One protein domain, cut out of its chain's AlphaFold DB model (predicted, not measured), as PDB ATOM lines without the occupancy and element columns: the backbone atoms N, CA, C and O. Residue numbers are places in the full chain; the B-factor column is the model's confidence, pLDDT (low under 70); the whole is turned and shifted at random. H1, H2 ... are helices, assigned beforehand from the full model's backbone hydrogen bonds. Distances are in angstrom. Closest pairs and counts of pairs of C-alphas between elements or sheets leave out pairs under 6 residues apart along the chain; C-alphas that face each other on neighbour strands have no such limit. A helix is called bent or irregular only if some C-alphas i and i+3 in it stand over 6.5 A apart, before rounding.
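This is residues 69 to 149 of the 149 residues of an uncharacterized protein of Candidatus Jorgensenbacteria bacterium GW2011_GWB1_50_10 (UniProt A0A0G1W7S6). Two helical hairpins, H1 with H2 and H3 with H4, pack on each other; H1 and H4 run side by side, while H2 slants across H3. The printed part has 81 residues, of which 62 lie in four named helices in the order H1 to H4, with no named strand; the class is all helix, and the whole is compact, with a radius of gyration of the C-alphas of 11.8 A and spans of 37 by 22 by 18 A.

Start at H1, residues 71 to 91, which touches H2, residues 97 to 107, with residues 84 to 89 alone; the closest C-alphas, Lys 88 and Val 104, are 5.1 A apart, at a steep tilt of 43 degrees. H2 touches H3, residues 116 to 131, closest at C-alphas Ser 98 and Ala 127, 4.8 A, at a steep tilt of 51 degrees. H3, with residues 126 to 130 alone, touches H4, residues 135 to 148, closest at C-alphas Leu 129 and Ala 138, 5.6 A. H4 touches H1, closest at C-alphas Arg 143 and Lys 82, 6.2 A, opposite ways at a shallow tilt of 6 degrees. Every O i to N i+4 pair is within hydrogen-bond range in H2, H3 and H4; in H1, 13 of 17.

Find C-alpha 71 at (140.808, 159.721, 133.646); H1 runs 28.7 A, irregular, with C-alphas 76 and 79 7.5 A apart. H3 spans 22.4 A; H4 ends at C-alpha 148, (142.620, 155.118, 122.080).

The farthest C-alphas, Ala 72 and Pro 95, are 37.1 A apart. The printed part has no cut and no long link; pLDDT is under 70 at residues 69 to 77 and 149.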
ATOM      1  N   VAL A  69     134.930 157.539 130.549       51.88
ATOM      2  CA  VAL A  69     136.184 157.110 131.176       51.88
ATOM      3  C   VAL A  69     136.498 158.113 132.282       51.88
ATOM      4  O   VAL A  69     136.529 159.314 132.025       51.88
ATOM      5  N   ASP A  70     136.711 157.647 133.513       54.25
ATOM      6  CA  ASP A  70     137.259 158.479 134.591       54.25
ATOM      7  C   ASP A  70     138.794 158.533 134.438       54.25
ATOM      8  O   ASP A  70     139.469 157.543 134.757       54.25
ATOM      9  N   PRO A  71     139.380 159.652 133.965       55.12
ATOM     10  CA  PRO A  71     140.808 159.721 133.646       55.12
ATOM     11  C   PRO A  71     141.694 159.493 134.877       55.12
ATOM     12  O   PRO A  71     142.799 158.967 134.760       55.12
ATOM     13  N   ALA A  72     141.196 159.836 136.074       51.69
ATOM     14  CA  ALA A  72     141.925 159.669 137.328       51.69
ATOM     15  C   ALA A  72     142.069 158.194 137.739       51.69
ATOM     16  O   ALA A  72     143.003 157.837 138.457       51.69
ATOM     17  N   LYS A  73     141.154 157.332 137.282       53.56
ATOM     18  CA  LYS A  73     141.187 155.885 137.531       53.56
ATOM     19  C   LYS A  73     141.818 155.106 136.386       53.56
ATOM     20  O   LYS A  73     142.390 154.048 136.632       53.56
ATOM     21  N   PHE A  74     141.707 155.604 135.159       64.62
ATOM     22  CA  PHE A  74     142.201 154.908 133.979       64.62
ATOM     23  C   PHE A  74     143.724 154.985 133.848       64.62
ATOM     24  O   PHE A  74     144.363 153.941 133.747       64.62
ATOM     25  N   GLU A  75     144.331 156.173 133.943       68.44
ATOM     26  CA  GLU A  75     145.773 156.307 133.690       68.44
ATOM     27  C   GLU A  75     146.700 155.456 134.572       68.44
ATOM     28  O   GLU A  75     147.598 154.805 134.033       68.44
ATOM     29  N   PRO A  76     146.494 155.339 135.899       69.00
ATOM     30  CA  PRO A  76     147.328 154.444 136.702       69.00
ATOM     31  C   PRO A  76     147.105 152.954 136.382       69.00
ATOM     32  O   PRO A  76     147.944 152.123 136.731       69.00
ATOM     33  N   ASN A  77     145.993 152.597 135.731       69.69
ATOM     34  CA  ASN A  77     145.613 151.218 135.425       69.69
ATOM     35  C   ASN A  77     145.785 150.841 133.948       69.69
ATOM     36  O   ASN A  77     145.680 149.662 133.625       69.69
ATOM     37  N   LYS A  78     146.097 151.789 133.059       76.75
ATOM     38  CA  LYS A  78     146.200 151.584 131.607       76.75
ATOM     39  C   LYS A  78     147.170 150.464 131.225       76.75
ATOM     40  O   LYS A  78     146.794 149.500 130.560       76.75
ATOM     41  N   GLU A  79     148.408 150.534 131.705       80.12
ATOM     42  CA  GLU A  79     149.429 149.511 131.423       80.12
ATOM     43  C   GLU A  79     149.103 148.159 132.084       80.12
ATOM     44  O   GLU A  79     149.369 147.081 131.535       80.12
ATOM     45  N   ARG A  80     148.430 148.193 133.239       78.44
ATOM     46  CA  ARG A  80     147.923 146.991 133.910       78.44
ATOM     47  C   ARG A  80     146.793 146.333 133.109       78.44
ATOM     48  O   ARG A  80     146.784 145.117 132.960       78.44
ATOM     49  N   LEU A  81     145.877 147.115 132.552       80.12
ATOM     50  CA  LEU A  81     144.792 146.631 131.704       80.12
ATOM     51  C   LEU A  81     145.341 145.988 130.424       80.12
ATOM     52  O   LEU A  81     144.936 144.880 130.080       80.12
ATOM     53  N   LYS A  82     146.321 146.620 129.760       83.75
ATOM     54  CA  LYS A  82     146.994 146.043 128.579       83.75
ATOM     55  C   LYS A  82     147.627 144.689 128.879       83.75
ATOM     56  O   LYS A  82     147.408 143.725 128.149       83.75
ATOM     57  N   SER A  83     148.422 144.616 129.945       84.88
ATOM     58  CA  SER A  83     149.102 143.374 130.329       84.88
ATOM     59  C   SER A  83     148.109 142.262 130.671       84.88
ATOM     60  O   SER A  83     148.261 141.152 130.164       84.88
ATOM     61  N   LEU A  84     147.044 142.570 131.419       80.00
ATOM     62  CA  LEU A  84     145.978 141.616 131.730       80.00
ATOM     63  C   LEU A  84     145.235 141.144 130.477       80.00
ATOM     64  O   LEU A  84     145.028 139.947 130.315       80.00
ATOM     65  N   LEU A  85     144.871 142.042 129.560       86.12
ATOM     66  CA  LEU A  85     144.201 141.674 128.308       86.12
ATOM     67  C   LEU A  85     145.042 140.697 127.474       86.12
ATOM     68  O   LEU A  85     144.522 139.696 126.981       86.12
ATOM     69  N   LEU A  86     146.347 140.949 127.359       88.81
ATOM     70  CA  LEU A  86     147.270 140.079 126.624       88.81
ATOM     71  C   LEU A  86     147.481 138.733 127.332       88.81
ATOM     72  O   LEU A  86     147.478 137.686 126.683       88.81
ATOM     73  N   GLU A  87     147.614 138.746 128.659       89.00
ATOM     74  CA  GLU A  87     147.710 137.533 129.473       89.00
ATOM     75  C   GLU A  87     146.450 136.671 129.321       89.00
ATOM     76  O   GLU A  87     146.533 135.464 129.078       89.00
ATOM     77  N   LYS A  88     145.261 137.276 129.420       85.31
ATOM     78  CA  LYS A  88     143.990 136.559 129.291       85.31
ATOM     79  C   LYS A  88     143.757 136.057 127.878       85.31
ATOM     80  O   LYS A  88     143.280 134.937 127.731       85.31
ATOM     81  N   LEU A  89     144.168 136.791 126.846       88.12
ATOM     82  CA  LEU A  89     144.103 136.303 125.467       88.12
ATOM     83  C   LEU A  89     144.911 135.002 125.272       88.12
ATOM     84  O   LEU A  89     144.452 134.088 124.578       88.12
ATOM     85  N   ALA A  90     146.076 134.895 125.919       86.12
ATOM     86  CA  ALA A  90     146.930 133.709 125.864       86.12
ATOM     87  C   ALA A  90     146.433 132.546 126.748       86.12
ATOM     88  O   ALA A  90     146.618 131.383 126.391       86.12
ATOM     89  N   THR A  91     145.813 132.845 127.893       83.81
ATOM     90  CA  THR A  91     145.473 131.845 128.926       83.81
ATOM     91  C   THR A  91     144.028 131.357 128.874       83.81
ATOM     92  O   THR A  91     143.768 130.188 129.159       83.81
ATOM     93  N   VAL A  92     143.074 132.213 128.502       84.75
ATOM     94  CA  VAL A  92     141.662 131.837 128.399       84.75
ATOM     95  C   VAL A  92     141.483 130.963 127.170       84.75
ATOM     96  O   VAL A  92     141.671 131.409 126.036       84.75
ATOM     97  N   GLN A  93     141.055 129.725 127.398       83.62
ATOM     98  CA  GLN A  93     140.645 128.811 126.346       83.62
ATOM     99  C   GLN A  93     139.159 128.516 126.480       83.62
ATOM    100  O   GLN A  93     138.673 128.147 127.546       83.62
ATOM    101  N   HIS A  94     138.435 128.702 125.384       82.50
ATOM    102  CA  HIS A  94     137.036 128.333 125.275       82.50
ATOM    103  C   HIS A  94     136.766 127.922 123.822       82.50
ATOM    104  O   HIS A  94     137.280 128.591 122.920       82.50
ATOM    105  N   PRO A  95     136.010 126.835 123.578       82.31
ATOM    106  CA  PRO A  95     135.748 126.342 122.226       82.31
ATOM    107  C   PRO A  95     134.945 127.341 121.388       82.31
ATOM    108  O   PRO A  95     135.174 127.445 120.190       82.31
ATOM    109  N   ASP A  96     134.039 128.096 122.017       87.69
ATOM    110  CA  ASP A  96     133.338 129.208 121.371       87.69
ATOM    111  C   ASP A  96     134.171 130.508 121.432       87.69
ATOM    112  O   ASP A  96     134.435 131.002 122.539       87.69
ATOM    113  N   PRO A  97     134.555 131.096 120.283       80.88
ATOM    114  CA  PRO A  97     135.374 132.309 120.214       80.88
ATOM    115  C   PRO A  97     134.716 133.564 120.784       80.88
ATOM    116  O   PRO A  97     135.408 134.428 121.319       80.88
ATOM    117  N   SER A  98     133.389 133.667 120.700       81.50
ATOM    118  CA  SER A  98     132.650 134.811 121.246       81.50
ATOM    119  C   SER A  98     132.660 134.800 122.772       81.50
ATOM    120  O   SER A  98     132.923 135.820 123.408       81.50
ATOM    121  N   THR A  99     132.463 133.625 123.362       83.56
ATOM    122  CA  THR A  99     132.601 133.401 124.802       83.56
ATOM    123  C   THR A  99     134.052 133.566 125.245       83.56
ATOM    124  O   THR A  99     134.308 134.167 126.285       83.56
ATOM    125  N   ARG A 100     135.027 133.127 124.434       85.75
ATOM    126  CA  ARG A 100     136.453 133.374 124.699       85.75
ATOM    127  C   ARG A 100     136.760 134.869 124.767       85.75
ATOM    128  O   ARG A 100     137.349 135.315 125.744       85.75
ATOM    129  N   ALA A 101     136.331 135.639 123.767       83.31
ATOM    130  CA  ALA A 101     136.508 137.087 123.727       83.31
ATOM    131  C   ALA A 101     135.843 137.775 124.928       83.31
ATOM    132  O   ALA A 101     136.455 138.630 125.561       83.31
ATOM    133  N   TRP A 102     134.626 137.357 125.287       89.81
ATOM    134  CA  TRP A 102     133.946 137.854 126.482       89.81
ATOM    135  C   TRP A 102     134.751 137.583 127.759       89.81
ATOM    136  O   TRP A 102     135.012 138.511 128.517       89.81
ATOM    137  N   CYS A 103     135.211 136.347 127.970       84.25
ATOM    138  CA  CYS A 103     136.020 135.982 129.133       84.25
ATOM    139  C   CYS A 103     137.335 136.774 129.203       84.25
ATOM    140  O   CYS A 103     137.751 137.159 130.290       84.25
ATOM    141  N   VAL A 104     137.983 137.043 128.062       87.25
ATOM    142  CA  VAL A 104     139.209 137.859 128.000       87.25
ATOM    143  C   VAL A 104     138.949 139.283 128.493       87.25
ATOM    144  O   VAL A 104     139.675 139.765 129.359       87.25
ATOM    145  N   LEU A 105     137.902 139.934 127.981       86.38
ATOM    146  CA  LEU A 105     137.557 141.312 128.347       86.38
ATOM    147  C   LEU A 105     137.065 141.412 129.796       86.38
ATOM    148  O   LEU A 105     137.490 142.300 130.535       86.38
ATOM    149  N   ASN A 106     136.223 140.467 130.218       85.69
ATOM    150  CA  ASN A 106     135.652 140.429 131.558       85.69
ATOM    151  C   ASN A 106     136.726 140.169 132.629       85.69
ATOM    152  O   ASN A 106     136.791 140.877 133.627       85.69
ATOM    153  N   HIS A 107     137.635 139.209 132.409       82.38
ATOM    154  CA  HIS A 107     138.732 138.941 133.351       82.38
ATOM    155  C   HIS A 107     139.740 140.087 133.460       82.38
ATOM    156  O   HIS A 107     140.438 140.186 134.468       82.38
ATOM    157  N   ALA A 108     139.851 140.925 132.429       80.56
ATOM    158  CA  ALA A 108     140.706 142.101 132.460       80.56
ATOM    159  C   ALA A 108     140.029 143.327 133.101       80.56
ATOM    160  O   ALA A 108     140.699 144.336 133.295       80.56
ATOM    161  N   GLY A 109     138.730 143.258 133.428       75.62
ATOM    162  CA  GLY A 109     137.970 144.397 133.951       75.62
ATOM    163  C   GLY A 109     137.726 145.490 132.906       75.62
ATOM    164  O   GLY A 109     137.544 146.648 133.259       75.62
ATOM    165  N   PHE A 110     137.745 145.153 131.611       81.31
ATOM    166  CA  PHE A 110     137.642 146.135 130.523       81.31
ATOM    167  C   PHE A 110     136.334 146.945 130.568       81.31
ATOM    168  O   PHE A 110     136.342 148.151 130.337       81.31
ATOM    169  N   GLU A 111     135.221 146.294 130.919       76.06
ATOM    170  CA  GLU A 111     133.885 146.913 130.981       76.06
ATOM    171  C   GLU A 111     133.750 147.969 132.088       76.06
ATOM    172  O   GLU A 111     132.809 148.754 132.073       76.06
ATOM    173  N   GLU A 112     134.690 148.027 133.035       73.19
ATOM    174  CA  GLU A 112     134.704 149.055 134.082       73.19
ATOM    175  C   GLU A 112     135.146 150.427 133.550       73.19
ATOM    176  O   GLU A 112     134.897 151.449 134.191       73.19
ATOM    177  N   PHE A 113     135.796 150.453 132.383       70.75
ATOM    178  CA  PHE A 113     136.382 151.659 131.798       70.75
ATOM    179  C   PHE A 113     135.594 152.199 130.607       70.75
ATOM    180  O   PHE A 113     135.791 153.347 130.232       70.75
ATOM    181  N   VAL A 114     134.704 151.406 130.010       70.81
ATOM    182  CA  VAL A 114     133.996 151.766 128.774       70.81
ATOM    183  C   VAL A 114     132.498 151.536 128.906       70.81
ATOM    184  O   VAL A 114     132.048 150.744 129.728       70.81
ATOM    185  N   ASP A 115     131.702 152.211 128.079       71.44
ATOM    186  CA  ASP A 115     130.271 151.924 128.011       71.44
ATOM    187  C   ASP A 115     129.975 150.542 127.395       71.44
ATOM    188  O   ASP A 115     130.816 149.879 126.776       71.44
ATOM    189  N   TYR A 116     128.730 150.102 127.580       71.75
ATOM    190  CA  TYR A 116     128.255 148.799 127.125       71.75
ATOM    191  C   TYR A 116     128.389 148.603 125.605       71.75
ATOM    192  O   TYR A 116     128.748 147.510 125.158       71.75
ATOM    193  N   ASP A 117     128.117 149.636 124.806       71.31
ATOM    194  CA  ASP A 117     128.135 149.538 123.344       71.31
ATOM    195  C   ASP A 117     129.568 149.402 122.816       71.31
ATOM    196  O   ASP A 117     129.837 148.572 121.940       71.31
ATOM    197  N   THR A 118     130.506 150.126 123.428       70.69
ATOM    198  CA  THR A 118     131.943 150.026 123.173       70.69
ATOM    199  C   THR A 118     132.465 148.642 123.558       70.69
ATOM    200  O   THR A 118     133.093 147.979 122.729       70.69
ATOM    201  N   SER A 119     132.144 148.141 124.762       76.62
ATOM    202  CA  SER A 119     132.521 146.778 125.177       76.62
ATOM    203  C   SER A 119     131.999 145.726 124.193       76.62
ATOM    204  O   SER A 119     132.738 144.858 123.714       76.62
ATOM    205  N   LYS A 120     130.722 145.830 123.814       77.44
ATOM    206  CA  LYS A 120     130.086 144.911 122.867       77.44
ATOM    207  C   LYS A 120     130.763 144.940 121.494       77.44
ATOM    208  O   LYS A 120     130.959 143.877 120.902       77.44
ATOM    209  N   GLY A 121     131.132 146.122 120.999       75.75
ATOM    210  CA  GLY A 121     131.878 146.288 119.750       75.75
ATOM    211  C   GLY A 121     133.253 145.619 119.800       75.75
ATOM    212  O   GLY A 121     133.577 144.809 118.927       75.75
ATOM    213  N   VAL A 122     134.020 145.880 120.862       77.38
ATOM    214  CA  VAL A 122     135.356 145.300 121.078       77.38
ATOM    215  C   VAL A 122     135.288 143.779 121.196       77.38
ATOM    216  O   VAL A 122     136.086 143.079 120.571       77.38
ATOM    217  N   LYS A 123     134.289 143.241 121.905       83.06
ATOM    218  CA  LYS A 123     134.047 141.795 122.001       83.06
ATOM    219  C   LYS A 123     133.827 141.155 120.635       83.06
ATOM    220  O   LYS A 123     134.431 140.128 120.339       83.06
ATOM    221  N   ASN A 124     132.966 141.744 119.807       81.06
ATOM    222  CA  ASN A 124     132.640 141.191 118.494       81.06
ATOM    223  C   ASN A 124     133.854 141.210 117.552       81.06
ATOM    224  O   ASN A 124     134.088 140.238 116.834       81.06
ATOM    225  N   ALA A 125     134.639 142.290 117.572       77.56
ATOM    226  CA  ALA A 125     135.875 142.388 116.799       77.56
ATOM    227  C   ALA A 125     136.919 141.363 117.270       77.56
ATOM    228  O   ALA A 125     137.454 140.610 116.458       77.56
ATOM    229  N   LEU A 126     137.138 141.254 118.585       82.19
ATOM    230  CA  LEU A 126     138.066 140.284 119.163       82.19
ATOM    231  C   LEU A 126     137.658 138.838 118.849       82.19
ATOM    232  O   LEU A 126     138.502 138.021 118.489       82.19
ATOM    233  N   ALA A 127     136.365 138.520 118.939       78.31
ATOM    234  CA  ALA A 127     135.848 137.197 118.607       78.31
ATOM    235  C   ALA A 127     136.153 136.817 117.152       78.31
ATOM    236  O   ALA A 127     136.568 135.690 116.898       78.31
ATOM    237  N   ARG A 128     136.011 137.755 116.207       77.06
ATOM    238  CA  ARG A 128     136.338 137.536 114.788       77.06
ATOM    239  C   ARG A 128     137.824 137.251 114.574       77.06
ATOM    240  O   ARG A 128     138.155 136.283 113.899       77.06
ATOM    241  N   LEU A 129     138.707 138.022 115.210       75.75
ATOM    242  CA  LEU A 129     140.158 137.795 115.132       75.75
ATOM    243  C   LEU A 129     140.548 136.422 115.707       75.75
ATOM    244  O   LEU A 129     141.376 135.710 115.142       75.75
ATOM    245  N   ILE A 130     139.897 136.006 116.798       79.06
ATOM    246  CA  ILE A 130     140.091 134.678 117.396       79.06
ATOM    247  C   ILE A 130     139.590 133.565 116.462       79.06
ATOM    248  O   ILE A 130     140.292 132.567 116.307       79.06
ATOM    249  N   VAL A 131     138.410 133.719 115.843       81.75
ATOM    250  CA  VAL A 131     137.853 132.759 114.862       81.75
ATOM    251  C   VAL A 131     138.814 132.559 113.693       81.75
ATOM    252  O   VAL A 131     139.030 131.426 113.267       81.75
ATOM    253  N   ASN A 132     139.415 133.644 113.205       74.50
ATOM    254  CA  ASN A 132     140.329 133.618 112.065       74.50
ATOM    255  C   ASN A 132     141.725 133.066 112.415       74.50
ATOM    256  O   ASN A 132     142.559 132.903 111.529       74.50
ATOM    257  N   GLY A 133     142.003 132.770 113.691       73.81
ATOM    258  CA  GLY A 133     143.319 132.310 114.146       73.81
ATOM    259  C   GLY A 133     144.393 133.406 114.151       73.81
ATOM    260  O   GLY A 133     145.574 133.115 114.345       73.81
ATOM    261  N   GLU A 134     144.001 134.667 113.984       78.44
ATOM    262  CA  GLU A 134     144.883 135.829 113.861       78.44
ATOM    263  C   GLU A 134     145.297 136.346 115.249       78.44
ATOM    264  O   GLU A 134     144.985 137.463 115.660       78.44
ATOM    265  N   MET A 135     146.005 135.514 116.020       80.06
ATOM    266  CA  MET A 135     146.364 135.845 117.408       80.06
ATOM    267  C   MET A 135     147.294 137.061 117.528       80.06
ATOM    268  O   MET A 135     147.202 137.795 118.509       80.06
ATOM    269  N   GLY A 136     148.161 137.299 116.537       77.31
ATOM    270  CA  GLY A 136     148.997 138.504 116.485       77.31
ATOM    271  C   GLY A 136     148.168 139.780 116.311       77.31
ATOM    272  O   GLY A 136     148.364 140.748 117.044       77.31
ATOM    273  N   GLU A 137     147.176 139.743 115.420       76.62
ATOM    274  CA  GLU A 137     146.254 140.860 115.183       76.62
ATOM    275  C   GLU A 137     145.329 141.091 116.381       76.62
ATOM    276  O   GLU A 137     145.095 142.230 116.768       76.62
ATOM    277  N   ALA A 138     144.871 140.026 117.049       75.88
ATOM    278  CA  ALA A 138     144.107 140.135 118.293       75.88
ATOM    279  C   ALA A 138     144.902 140.844 119.404       75.88
ATOM    280  O   ALA A 138     144.359 141.686 120.121       75.88
ATOM    281  N   GLN A 139     146.200 140.547 119.534       81.12
ATOM    282  CA  GLN A 139     147.077 141.239 120.482       81.12
ATOM    283  C   GLN A 139     147.281 142.708 120.105       81.12
ATOM    284  O   GLN A 139     147.239 143.570 120.984       81.12
ATOM    285  N   HIS A 140     147.509 142.994 118.822       79.75
ATOM    286  CA  HIS A 140     147.686 144.357 118.326       79.75
ATOM    287  C   HIS A 140     146.417 145.197 118.532       79.75
ATOM    288  O   HIS A 140     146.477 146.279 119.113       79.75
ATOM    289  N   PHE A 141     145.258 144.649 118.163       83.19
ATOM    290  CA  PHE A 141     143.944 145.258 118.350       83.19
ATOM    291  C   PHE A 141     143.684 145.639 119.812       83.19
ATOM    292  O   PHE A 141     143.308 146.774 120.089       83.19
ATOM    293  N   LEU A 142     143.936 144.733 120.765       81.88
ATOM    294  CA  LEU A 142     143.724 145.021 122.189       81.88
ATOM    295  C   LEU A 142     144.614 146.158 122.706       81.88
ATOM    296  O   LEU A 142     144.165 146.952 123.530       81.88
ATOM    297  N   ARG A 143     145.857 146.263 122.219       83.62
ATOM    298  CA  ARG A 143     146.743 147.383 122.575       83.62
ATOM    299  C   ARG A 143     146.217 148.697 122.017       83.62
ATOM    300  O   ARG A 143     146.093 149.652 122.774       83.62
ATOM    301  N   GLU A 144     145.849 148.718 120.735       81.12
ATOM    302  CA  GLU A 144     145.309 149.923 120.101       81.12
ATOM    303  C   GLU A 144     144.028 150.418 120.763       81.12
ATOM    304  O   GLU A 144     143.855 151.624 120.912       81.12
ATOM    305  N   VAL A 145     143.131 149.503 121.142       78.88
ATOM    306  CA  VAL A 145     141.894 149.862 121.838       78.88
ATOM    307  C   VAL A 145     142.242 150.606 123.119       78.88
ATOM    308  O   VAL A 145     141.792 151.728 123.291       78.88
ATOM    309  N   VAL A 146     143.104 150.045 123.970       78.06
ATOM    310  CA  VAL A 146     143.484 150.691 125.238       78.06
ATOM    311  C   VAL A 146     144.257 151.998 125.028       78.06
ATOM    312  O   VAL A 146     144.177 152.893 125.861       78.06
ATOM    313  N   ASP A 147     145.006 152.138 123.936       76.00
ATOM    314  CA  ASP A 147     145.715 153.383 123.624       76.00
ATOM    315  C   ASP A 147     144.808 154.512 123.125       76.00
ATOM    316  O   ASP A 147     145.199 155.676 123.229       76.00
ATOM    317  N   LYS A 148     143.621 154.175 122.606       70.19
ATOM    318  CA  LYS A 148     142.620 155.118 122.080       70.19
ATOM    319  C   LYS A 148     141.481 155.425 123.064       70.19
ATOM    320  O   LYS A 148     140.674 156.301 122.757       70.19
ATOM    321  N   LEU A 149     141.406 154.702 124.187       65.50
ATOM    322  CA  LEU A 149     140.541 155.011 125.336       65.50
ATOM    323  C   LEU A 149     141.079 156.209 126.122       65.50
ATOM    324  O   LEU A 149     140.230 157.011 126.571       65.50
TER     325      LEU A 149